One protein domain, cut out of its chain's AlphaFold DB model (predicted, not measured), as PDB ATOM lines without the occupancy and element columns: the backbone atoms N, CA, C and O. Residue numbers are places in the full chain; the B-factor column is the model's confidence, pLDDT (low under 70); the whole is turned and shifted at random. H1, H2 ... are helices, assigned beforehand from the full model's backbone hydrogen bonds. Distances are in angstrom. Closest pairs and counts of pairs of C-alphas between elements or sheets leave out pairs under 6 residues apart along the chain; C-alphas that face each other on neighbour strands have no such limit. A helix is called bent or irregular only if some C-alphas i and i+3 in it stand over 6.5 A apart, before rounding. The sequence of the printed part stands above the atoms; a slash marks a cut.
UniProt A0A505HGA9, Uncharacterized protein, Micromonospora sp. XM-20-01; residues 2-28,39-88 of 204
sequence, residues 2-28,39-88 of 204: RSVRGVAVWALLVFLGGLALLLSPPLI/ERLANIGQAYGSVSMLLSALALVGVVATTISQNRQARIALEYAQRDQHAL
ATOM      1  N   ARG A   2     -40.355  13.297 -42.460       41.53
ATOM      2  CA  ARG A   2     -39.984  11.885 -42.724       41.53
ATOM      3  C   ARG A   2     -40.267  10.917 -41.556       41.53
ATOM      4  O   ARG A   2     -40.635   9.778 -41.812       41.53
ATOM      5  N   SER A   3     -40.180  11.369 -40.302       53.69
ATOM      6  CA  SER A   3     -40.445  10.537 -39.112       53.69
ATOM      7  C   SER A   3     -41.925  10.175 -38.933       53.69
ATOM      8  O   SER A   3     -42.241   9.031 -38.632       53.69
ATOM      9  N   VAL A   4     -42.841  11.118 -39.178       53.41
ATOM     10  CA  VAL A   4     -44.293  10.919 -38.990       53.41
ATOM     11  C   VAL A   4     -44.857   9.891 -39.973       53.41
ATOM     12  O   VAL A   4     -45.637   9.028 -39.585       53.41
ATOM     13  N   ARG A   5     -44.406   9.930 -41.235       53.66
ATOM     14  CA  ARG A   5     -44.772   8.929 -42.249       53.66
ATOM     15  C   ARG A   5     -44.278   7.530 -41.880       53.66
ATOM     16  O   ARG A   5     -45.017   6.573 -42.058       53.66
ATOM     17  N   GLY A   6     -43.069   7.421 -41.324       60.25
ATOM     18  CA  GLY A   6     -42.532   6.145 -40.846       60.25
ATOM     19  C   GLY A   6     -43.361   5.555 -39.704       60.25
ATOM     20  O   GLY A   6     -43.740   4.392 -39.766       60.25
ATOM     21  N   VAL A   7     -43.714   6.368 -38.704       64.56
ATOM     22  CA  VAL A   7     -44.533   5.925 -37.561       64.56
ATOM     23  C   VAL A   7     -45.938   5.500 -38.003       64.56
ATOM     24  O   VAL A   7     -46.423   4.463 -37.564       64.56
ATOM     25  N   ALA A   8     -46.568   6.246 -38.916       60.16
ATOM     26  CA  ALA A   8     -47.889   5.901 -39.445       60.16
ATOM     27  C   ALA A   8     -47.887   4.582 -40.239       60.16
ATOM     28  O   ALA A   8     -48.815   3.788 -40.110       60.16
ATOM     29  N   VAL A   9     -46.833   4.317 -41.020       69.00
ATOM     30  CA  VAL A   9     -46.677   3.052 -41.759       69.00
ATOM     31  C   VAL A   9     -46.490   1.876 -40.800       69.00
ATOM     32  O   VAL A   9     -47.137   0.847 -40.971       69.00
ATOM     33  N   TRP A  10     -45.674   2.032 -39.754       67.81
ATOM     34  CA  TRP A  10     -45.503   0.990 -38.738       67.81
ATOM     35  C   TRP A  10     -46.790   0.718 -37.955       67.81
ATOM     36  O   TRP A  10     -47.133  -0.442 -37.744       67.81
ATOM     37  N   ALA A  11     -47.543   1.759 -37.592       66.75
ATOM     38  CA  ALA A  11     -48.838   1.605 -36.932       66.75
ATOM     39  C   ALA A  11     -49.854   0.868 -37.823       66.75
ATOM     40  O   ALA A  11     -50.549  -0.030 -37.349       66.75
ATOM     41  N   LEU A  12     -49.897   1.193 -39.120       69.19
ATOM     42  CA  LEU A  12     -50.766   0.523 -40.089       69.19
ATOM     43  C   LEU A  12     -50.387  -0.954 -40.276       69.19
ATOM     44  O   LEU A  12     -51.272  -1.800 -40.347       69.19
ATOM     45  N   LEU A  13     -49.092  -1.277 -40.320       71.81
ATOM     46  CA  LEU A  13     -48.608  -2.656 -40.445       71.81
ATOM     47  C   LEU A  13     -48.911  -3.493 -39.199       71.81
ATOM     48  O   LEU A  13     -49.331  -4.639 -39.327       71.81
ATOM     49  N   VAL A  14     -48.753  -2.921 -38.002       71.31
ATOM     50  CA  VAL A  14     -49.123  -3.586 -36.741       71.31
ATOM     51  C   VAL A  14     -50.634  -3.821 -36.677       71.31
ATOM     52  O   VAL A  14     -51.067  -4.905 -36.292       71.31
ATOM     53  N   PHE A  15     -51.434  -2.844 -37.109       70.31
ATOM     54  CA  PHE A  15     -52.888  -2.970 -37.170       70.31
ATOM     55  C   PHE A  15     -53.342  -4.027 -38.187       70.31
ATOM     56  O   PHE A  15     -54.138  -4.896 -37.844       70.31
ATOM     57  N   LEU A  16     -52.798  -4.010 -39.409       69.56
ATOM     58  CA  LEU A  16     -53.080  -5.012 -40.444       69.56
ATOM     59  C   LEU A  16     -52.632  -6.414 -40.023       69.56
ATOM     60  O   LEU A  16     -53.357  -7.374 -40.260       69.56
ATOM     61  N   GLY A  17     -51.475  -6.533 -39.366       70.88
ATOM     62  CA  GLY A  17     -51.002  -7.793 -38.795       70.88
ATOM     63  C   GLY A  17     -51.958  -8.321 -37.725       70.88
ATOM     64  O   GLY A  17     -52.393  -9.465 -37.808       70.88
ATOM     65  N   GLY A  18     -52.361  -7.472 -36.773       67.00
ATOM     66  CA  GLY A  18     -53.356  -7.825 -35.757       67.00
ATOM     67  C   GLY A  18     -54.703  -8.237 -36.359       67.00
ATOM     68  O   GLY A  18     -55.287  -9.230 -35.933       67.00
ATOM     69  N   LEU A  19     -55.164  -7.531 -37.396       64.44
ATOM     70  CA  LEU A  19     -56.414  -7.822 -38.099       64.44
ATOM     71  C   LEU A  19     -56.355  -9.148 -38.877       64.44
ATOM     72  O   LEU A  19     -57.308  -9.921 -38.843       64.44
ATOM     73  N   ALA A  20     -55.229  -9.443 -39.535       64.44
ATOM     74  CA  ALA A  20     -55.013 -10.707 -40.241       64.44
ATOM     75  C   ALA A  20     -54.977 -11.908 -39.280       64.44
ATOM     76  O   ALA A  20     -55.511 -12.968 -39.596       64.44
ATOM     77  N   LEU A  21     -54.406 -11.730 -38.084       64.31
ATOM     78  CA  LEU A  21     -54.452 -12.726 -37.011       64.31
ATOM     79  C   LEU A  21     -55.878 -12.946 -36.480       64.31
ATOM     80  O   LEU A  21     -56.259 -14.088 -36.237       64.31
ATOM     81  N   LEU A  22     -56.676 -11.881 -36.349       62.41
ATOM     82  CA  LEU A  22     -58.084 -11.938 -35.928       62.41
ATOM     83  C   LEU A  22     -58.996 -12.635 -36.949       62.41
ATOM     84  O   LEU A  22     -59.953 -13.301 -36.563       62.41
ATOM     85  N   LEU A  23     -58.705 -12.483 -38.243       60.09
ATOM     86  CA  LEU A  23     -59.483 -13.070 -39.340       60.09
ATOM     87  C   LEU A  23     -59.054 -14.500 -39.704       60.09
ATOM     88  O   LEU A  23     -59.736 -15.143 -40.498       60.09
ATOM     89  N   SER A  24     -57.957 -15.017 -39.139       63.44
ATOM     90  CA  SER A  24     -57.450 -16.357 -39.469       63.44
ATOM     91  C   SER A  24     -58.411 -17.503 -39.082       63.44
ATOM     92  O   SER A  24     -58.608 -18.394 -39.912       63.44
ATOM     93  N   PRO A  25     -59.080 -17.490 -37.906       58.00
ATOM     94  CA  PRO A  25     -59.940 -18.597 -37.485       58.00
ATOM     95  C   PRO A  25     -61.204 -18.803 -38.340       58.00
ATOM     96  O   PRO A  25     -61.405 -19.933 -38.775       58.00
ATOM     97  N   PRO A  26     -62.024 -17.780 -38.676       61.44
ATOM     98  CA  PRO A  26     -63.221 -17.998 -39.496       61.44
ATOM     99  C   PRO A  26     -62.898 -18.455 -40.929       61.44
ATOM    100  O   PRO A  26     -63.723 -19.097 -41.568       61.44
ATOM    101  N   LEU A  27     -61.691 -18.166 -41.432       58.06
ATOM    102  CA  LEU A  27     -61.201 -18.649 -42.729       58.06
ATOM    103  C   LEU A  27     -60.859 -20.147 -42.715       58.06
ATOM    104  O   LEU A  27     -61.028 -20.817 -43.730       58.06
ATOM    105  N   ILE A  28     -60.385 -20.664 -41.578       59.06
ATOM    106  CA  ILE A  28     -60.078 -22.088 -41.385       59.06
ATOM    107  C   ILE A  28     -61.359 -22.872 -41.066       59.06
ATOM    108  O   ILE A  28     -61.530 -23.977 -41.572       59.06
ATOM    109  N   GLU A  39     -61.107 -28.936 -27.129       66.50
ATOM    110  CA  GLU A  39     -59.724 -28.918 -26.647       66.50
ATOM    111  C   GLU A  39     -58.781 -28.217 -27.640       66.50
ATOM    112  O   GLU A  39     -57.868 -27.480 -27.255       66.50
ATOM    113  N   ARG A  40     -59.051 -28.356 -28.945       62.38
ATOM    114  CA  ARG A  40     -58.315 -27.663 -30.008       62.38
ATOM    115  C   ARG A  40     -58.654 -26.173 -30.016       62.38
ATOM    116  O   ARG A  40     -57.743 -25.356 -30.130       62.38
ATOM    117  N   LEU A  41     -59.921 -25.814 -29.796       62.16
ATOM    118  CA  LEU A  41     -60.353 -24.422 -29.609       62.16
ATOM    119  C   LEU A  41     -59.714 -23.770 -28.371       62.16
ATOM    120  O   LEU A  41     -59.304 -22.612 -28.441       62.16
ATOM    121  N   ALA A  42     -59.561 -24.501 -27.263       63.94
ATOM    122  CA  ALA A  42     -58.899 -24.001 -26.056       63.94
ATOM    123  C   ALA A  42     -57.385 -23.781 -26.256       63.94
ATOM    124  O   ALA A  42     -56.854 -22.741 -25.858       63.94
ATOM    125  N   ASN A  43     -56.701 -24.713 -26.927       65.06
ATOM    126  CA  ASN A  43     -55.276 -24.591 -27.268       65.06
ATOM    127  C   ASN A  43     -55.008 -23.438 -28.248       65.06
ATOM    128  O   ASN A  43     -54.024 -22.709 -28.103       65.06
ATOM    129  N   ILE A  44     -55.914 -23.227 -29.209       63.19
ATOM    130  CA  ILE A  44     -55.919 -22.044 -30.075       63.19
ATOM    131  C   ILE A  44     -56.127 -20.792 -29.205       63.19
ATOM    132  O   ILE A  44     -55.301 -19.891 -29.231       63.19
ATOM    133  N   GLY A  45     -57.132 -20.748 -28.329       61.56
ATOM    134  CA  GLY A  45     -57.352 -19.611 -27.425       61.56
ATOM    135  C   GLY A  45     -56.127 -19.227 -26.575       61.56
ATOM    136  O   GLY A  45     -55.794 -18.044 -26.477       61.56
ATOM    137  N   GLN A  46     -55.404 -20.205 -26.015       64.81
ATOM    138  CA  GLN A  46     -54.192 -19.952 -25.221       64.81
ATOM    139  C   GLN A  46     -53.033 -19.381 -26.046       64.81
ATOM    140  O   GLN A  46     -52.433 -18.385 -25.640       64.81
ATOM    141  N   ALA A  47     -52.734 -19.966 -27.212       69.56
ATOM    142  CA  ALA A  47     -51.655 -19.480 -28.071       69.56
ATOM    143  C   ALA A  47     -51.915 -18.037 -28.540       69.56
ATOM    144  O   ALA A  47     -51.005 -17.204 -28.564       69.56
ATOM    145  N   TYR A  48     -53.174 -17.715 -28.843       63.03
ATOM    146  CA  TYR A  48     -53.572 -16.378 -29.270       63.03
ATOM    147  C   TYR A  48     -53.550 -15.376 -28.117       63.03
ATOM    148  O   TYR A  48     -53.097 -14.254 -28.323       63.03
ATOM    149  N   GLY A  49     -53.943 -15.776 -26.903       68.50
ATOM    150  CA  GLY A  49     -53.848 -14.925 -25.713       68.50
ATOM    151  C   GLY A  49     -52.411 -14.488 -25.419       68.50
ATOM    152  O   GLY A  49     -52.154 -13.308 -25.161       68.50
ATOM    153  N   SER A  50     -51.450 -15.411 -25.545       67.12
ATOM    154  CA  SER A  50     -50.024 -15.102 -25.380       67.12
ATOM    155  C   SER A  50     -49.507 -14.156 -26.468       67.12
ATOM    156  O   SER A  50     -48.852 -13.160 -26.161       67.12
ATOM    157  N   VAL A  51     -49.844 -14.409 -27.738       72.88
ATOM    158  CA  VAL A  51     -49.420 -13.555 -28.862       72.88
ATOM    159  C   VAL A  51     -50.071 -12.168 -28.790       72.88
ATOM    160  O   VAL A  51     -49.388 -11.162 -28.983       72.88
ATOM    161  N   SER A  52     -51.359 -12.073 -28.443       72.25
ATOM    162  CA  SER A  52     -52.066 -10.795 -28.313       72.25
ATOM    163  C   SER A  52     -51.542  -9.954 -27.157       72.25
ATOM    164  O   SER A  52     -51.490  -8.730 -27.271       72.25
ATOM    165  N   MET A  53     -51.120 -10.587 -26.057       77.62
ATOM    166  CA  MET A  53     -50.507  -9.890 -24.926       77.62
ATOM    167  C   MET A  53     -49.170  -9.267 -25.332       77.62
ATOM    168  O   MET A  53     -48.941  -8.089 -25.064       77.62
ATOM    169  N   LEU A  54     -48.320 -10.025 -26.033       72.31
ATOM    170  CA  LEU A  54     -47.044  -9.525 -26.550       72.31
ATOM    171  C   LEU A  54     -47.250  -8.385 -27.555       72.31
ATOM    172  O   LEU A  54     -46.575  -7.358 -27.473       72.31
ATOM    173  N   LEU A  55     -48.221  -8.529 -28.460       76.00
ATOM    174  CA  LEU A  55     -48.555  -7.500 -29.443       76.00
ATOM    175  C   LEU A  55     -49.095  -6.225 -28.776       76.00
ATOM    176  O   LEU A  55     -48.679  -5.122 -29.125       76.00
ATOM    177  N   SER A  56     -49.979  -6.367 -27.786       78.44
ATOM    178  CA  SER A  56     -50.547  -5.241 -27.032       78.44
ATOM    179  C   SER A  56     -49.481  -4.522 -26.205       78.44
ATOM    180  O   SER A  56     -49.445  -3.293 -26.179       78.44
ATOM    181  N   ALA A  57     -48.572  -5.274 -25.577       73.31
ATOM    182  CA  ALA A  57     -47.435  -4.713 -24.856       73.31
ATOM    183  C   ALA A  57     -46.518  -3.913 -25.796       73.31
ATOM    184  O   ALA A  57     -46.132  -2.789 -25.474       73.31
ATOM    185  N   LEU A  58     -46.229  -4.443 -26.989       76.62
ATOM    186  CA  LEU A  58     -45.435  -3.744 -28.001       76.62
ATOM    187  C   LEU A  58     -46.129  -2.464 -28.495       76.62
ATOM    188  O   LEU A  58     -45.488  -1.417 -28.607       76.62
ATOM    189  N   ALA A  59     -47.441  -2.522 -28.742       81.88
ATOM    190  CA  ALA A  59     -48.233  -1.357 -29.128       81.88
ATOM    191  C   ALA A  59     -48.196  -0.265 -28.047       81.88
ATOM    192  O   ALA A  59     -47.979   0.906 -28.362       81.88
ATOM    193  N   LEU A  60     -48.324  -0.644 -26.770       79.56
ATOM    194  CA  LEU A  60     -48.242   0.285 -25.644       79.56
ATOM    195  C   LEU A  60     -46.873   0.973 -25.572       79.56
ATOM    196  O   LEU A  60     -46.814   2.189 -25.396       79.56
ATOM    197  N   VAL A  61     -45.776   0.233 -25.772       78.06
ATOM    198  CA  VAL A  61     -44.422   0.817 -25.839       78.06
ATOM    199  C   VAL A  61     -44.328   1.837 -26.976       78.06
ATOM    200  O   VAL A  61     -43.807   2.935 -26.774       78.06
ATOM    201  N   GLY A  62     -44.886   1.518 -28.147       80.69
ATOM    202  CA  GLY A  62     -44.956   2.444 -29.280       80.69
ATOM    203  C   GLY A  62     -45.727   3.730 -28.957       80.69
ATOM    204  O   GLY A  62     -45.252   4.828 -29.265       80.69
ATOM    205  N   VAL A  63     -46.877   3.616 -28.286       85.88
ATOM    206  CA  VAL A  63     -47.675   4.767 -27.831       85.88
ATOM    207  C   VAL A  63     -46.896   5.606 -26.816       85.88
ATOM    208  O   VAL A  63     -46.787   6.816 -26.993       85.88
ATOM    209  N   VAL A  64     -46.287   4.986 -25.802       79.69
ATOM    210  CA  VAL A  64     -45.503   5.691 -24.772       79.69
ATOM    211  C   VAL A  64     -44.322   6.440 -25.392       79.69
ATOM    212  O   VAL A  64     -44.137   7.631 -25.127       79.69
ATOM    213  N   ALA A  65     -43.555   5.788 -26.271       75.81
ATOM    214  CA  ALA A  65     -42.441   6.415 -26.979       75.81
ATOM    215  C   ALA A  65     -42.904   7.606 -27.838       75.81
ATOM    216  O   ALA A  65     -42.256   8.657 -27.871       75.81
ATOM    217  N   THR A  66     -44.060   7.465 -28.491       81.81
ATOM    218  CA  THR A  66     -44.668   8.531 -29.290       81.81
ATOM    219  C   THR A  66     -45.077   9.715 -28.417       81.81
ATOM    220  O   THR A  66     -44.706  10.843 -28.733       81.81
ATOM    221  N   THR A  67     -45.759   9.483 -27.296       83.44
ATOM    222  CA  THR A  67     -46.188  10.538 -26.362       83.44
ATOM    223  C   THR A  67     -45.000  11.325 -25.807       83.44
ATOM    224  O   THR A  67     -45.032  12.556 -25.760       83.44
ATOM    225  N   ILE A  68     -43.903  10.646 -25.458       79.00
ATOM    226  CA  ILE A  68     -42.672  11.312 -25.002       79.00
ATOM    227  C   ILE A  68     -42.106  12.215 -26.110       79.00
ATOM    228  O   ILE A  68     -41.742  13.368 -25.859       79.00
ATOM    229  N   SER A  69     -42.072  11.724 -27.351       76.81
ATOM    230  CA  SER A  69     -41.606  12.502 -28.504       76.81
ATOM    231  C   SER A  69     -42.517  13.697 -28.820       76.81
ATOM    232  O   SER A  69     -42.027  14.784 -29.139       76.81
ATOM    233  N   GLN A  70     -43.835  13.526 -28.699       78.94
ATOM    234  CA  GLN A  70     -44.821  14.591 -28.891       78.94
ATOM    235  C   GLN A  70     -44.668  15.693 -27.838       78.94
ATOM    236  O   GLN A  70     -44.645  16.868 -28.195       78.94
ATOM    237  N   ASN A  71     -44.453  15.340 -26.568       76.06
ATOM    238  CA  ASN A  71     -44.249  16.319 -25.495       76.06
ATOM    239  C   ASN A  71     -43.022  17.208 -25.730       76.06
ATOM    240  O   ASN A  71     -43.062  18.414 -25.478       76.06
ATOM    241  N   ARG A  72     -41.928  16.637 -26.250       75.19
ATOM    242  CA  ARG A  72     -40.740  17.421 -26.609       75.19
ATOM    243  C   ARG A  72     -41.031  18.387 -27.759       75.19
ATOM    244  O   ARG A  72     -40.626  19.544 -27.691       75.19
ATOM    245  N   GLN A  73     -41.743  17.930 -28.787       77.81
ATOM    246  CA  GLN A  73     -42.133  18.775 -29.920       77.81
ATOM    247  C   GLN A  73     -43.080  19.905 -29.490       77.81
ATOM    248  O   GLN A  73     -42.898  21.036 -29.926       77.81
ATOM    249  N   ALA A  74     -44.024  19.631 -28.584       74.75
ATOM    250  CA  ALA A  74     -44.947  20.630 -28.048       74.75
ATOM    251  C   ALA A  74     -44.222  21.737 -27.266       74.75
ATOM    252  O   ALA A  74     -44.530  22.913 -27.443       74.75
ATOM    253  N   ARG A  75     -43.216  21.384 -26.452       75.06
ATOM    254  CA  ARG A  75     -42.390  22.376 -25.740       75.06
ATOM    255  C   ARG A  75     -41.626  23.284 -26.697       75.06
ATOM    256  O   ARG A  75     -41.672  24.498 -26.549       75.06
ATOM    257  N   ILE A  76     -40.988  22.696 -27.707       77.56
ATOM    258  CA  ILE A  76     -40.260  23.448 -28.735       77.56
ATOM    259  C   ILE A  76     -41.213  24.390 -29.491       77.56
ATOM    260  O   ILE A  76     -40.898  25.559 -29.695       77.56
ATOM    261  N   ALA A  77     -42.403  23.910 -29.866       77.25
ATOM    262  CA  ALA A  77     -43.412  24.727 -30.536       77.25
ATOM    263  C   ALA A  77     -43.893  25.899 -29.663       77.25
ATOM    264  O   ALA A  77     -44.056  27.006 -30.171       77.25
ATOM    265  N   LEU A  78     -44.067  25.679 -28.355       78.50
ATOM    266  CA  LEU A  78     -44.436  26.733 -27.413       78.50
ATOM    267  C   LEU A  78     -43.349  27.812 -27.313       78.50
ATOM    268  O   LEU A  78     -43.665  28.998 -27.361       78.50
ATOM    269  N   GLU A  79     -42.076  27.419 -27.229       78.19
ATOM    270  CA  GLU A  79     -40.954  28.365 -27.209       78.19
ATOM    271  C   GLU A  79     -40.891  29.215 -28.489       78.19
ATOM    272  O   GLU A  79     -40.600  30.411 -28.426       78.19
ATOM    273  N   TYR A  80     -41.190  28.630 -29.654       77.25
ATOM    274  CA  TYR A  80     -41.285  29.386 -30.907       77.25
ATOM    275  C   TYR A  80     -42.485  30.332 -30.932       77.25
ATOM    276  O   TYR A  80     -42.321  31.492 -31.305       77.25
ATOM    277  N   ALA A  81     -43.660  29.881 -30.490       78.81
ATOM    278  CA  ALA A  81     -44.858  30.716 -30.425       78.81
ATOM    279  C   ALA A  81     -44.666  31.923 -29.491       78.81
ATOM    280  O   ALA A  81     -45.052  33.041 -29.826       78.81
ATOM    281  N   GLN A  82     -43.998  31.727 -28.349       76.50
ATOM    282  CA  GLN A  82     -43.649  32.817 -27.433       76.50
ATOM    283  C   GLN A  82     -42.707  33.841 -28.082       76.50
ATOM    284  O   GLN A  82     -42.899  35.047 -27.914       76.50
ATOM    285  N   ARG A  83     -41.703  33.382 -28.841       78.00
ATOM    286  CA  ARG A  83     -40.789  34.270 -29.579       78.00
ATOM    287  C   ARG A  83     -41.510  35.072 -30.662       78.00
ATOM    288  O   ARG A  83     -41.223  36.258 -30.808       78.00
ATOM    289  N   ASP A  84     -42.446  34.452 -31.374       83.06
ATOM    290  CA  ASP A  84     -43.248  35.107 -32.412       83.06
ATOM    291  C   ASP A  84     -44.170  36.183 -31.818       83.06
ATOM    292  O   ASP A  84     -44.158  37.337 -32.250       83.06
ATOM    293  N   GLN A  85     -44.869  35.858 -30.727       81.56
ATOM    294  CA  GLN A  85     -45.696  36.821 -30.002       81.56
ATOM    295  C   GLN A  85     -44.864  38.000 -29.474       81.56
ATOM    296  O   GLN A  85     -45.280  39.152 -29.589       81.56
ATOM    297  N   HIS A  86     -43.670  37.740 -28.935       83.69
ATOM    298  CA  HIS A  86     -42.762  38.798 -28.497       83.69
ATOM    299  C   HIS A  86     -42.315  39.698 -29.663       83.69
ATOM    300  O   HIS A  86     -42.294  40.919 -29.519       83.69
ATOM    301  N   ALA A  87     -41.997  39.123 -30.828       84.56
ATOM    302  CA  ALA A  87     -41.649  39.895 -32.021       84.56
ATOM    303  C   ALA A  87     -42.816  40.776 -32.497       84.56
ATOM    304  O   ALA A  87     -42.605  41.936 -32.856       84.56
ATOM    305  N   LEU A  88     -44.046  40.259 -32.435       87.31
ATOM    306  CA  LEU A  88     -45.259  41.001 -32.768       87.31
ATOM    307  C   LEU A  88     -45.487  42.175 -31.806       87.31
ATOM    308  O   LEU A  88     -45.727  43.292 -32.262       87.31
TER     309      LEU A  88
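This is residues 2 to 28 and 39 to 88 of the 204 residues of an uncharacterized protein of Micromonospora sp. XM-20-01 (UniProt A0A505HGA9). One very long helix, H2, makes the length of a rod, and a shorter helix, H1, runs beside part of it the opposite way; residues 67 to 88 of H2 stick out past H1. The printed part has 77 residues, with H1 then H2 along the chain and no named strand, and its class is all helix. It is extended, with a radius of gyration of the C-alphas of 20.2 A and spans of 71 by 19 by 15 A.

H2, residues 39 to 88, and H1, residues 2 to 28, are close but not clearly touching, with the closest C-alphas, those of Leu 55 and Gly 18, 7.9 A apart. They run opposite ways at a shallow tilt of 19 degrees. Every O i to N i+4 pair in H2 is within hydrogen-bond range, and 20 of 23 in H1.

H2 is 71.7 A long, from C-alpha 39 at (-59.724, -28.918, -26.647) to C-alpha 88 at (-45.259, 41.001, -32.768). H1 is 39.5 A long and begins with C-alpha 2 at (-39.984, 11.885, -42.724). H1 has a kink of 29 degrees near residue 22 and is irregular, with C-alphas 22 and 25 7.1 A apart.

Residues 29 to 38 are not printed, and C-alphas 28 and 39 are 16.2 A apart across the cut. The mean pLDDT of the printed part is 70.9, and residues 2 to 12, 16, 18 to 28 and 39 to 50 are under 70.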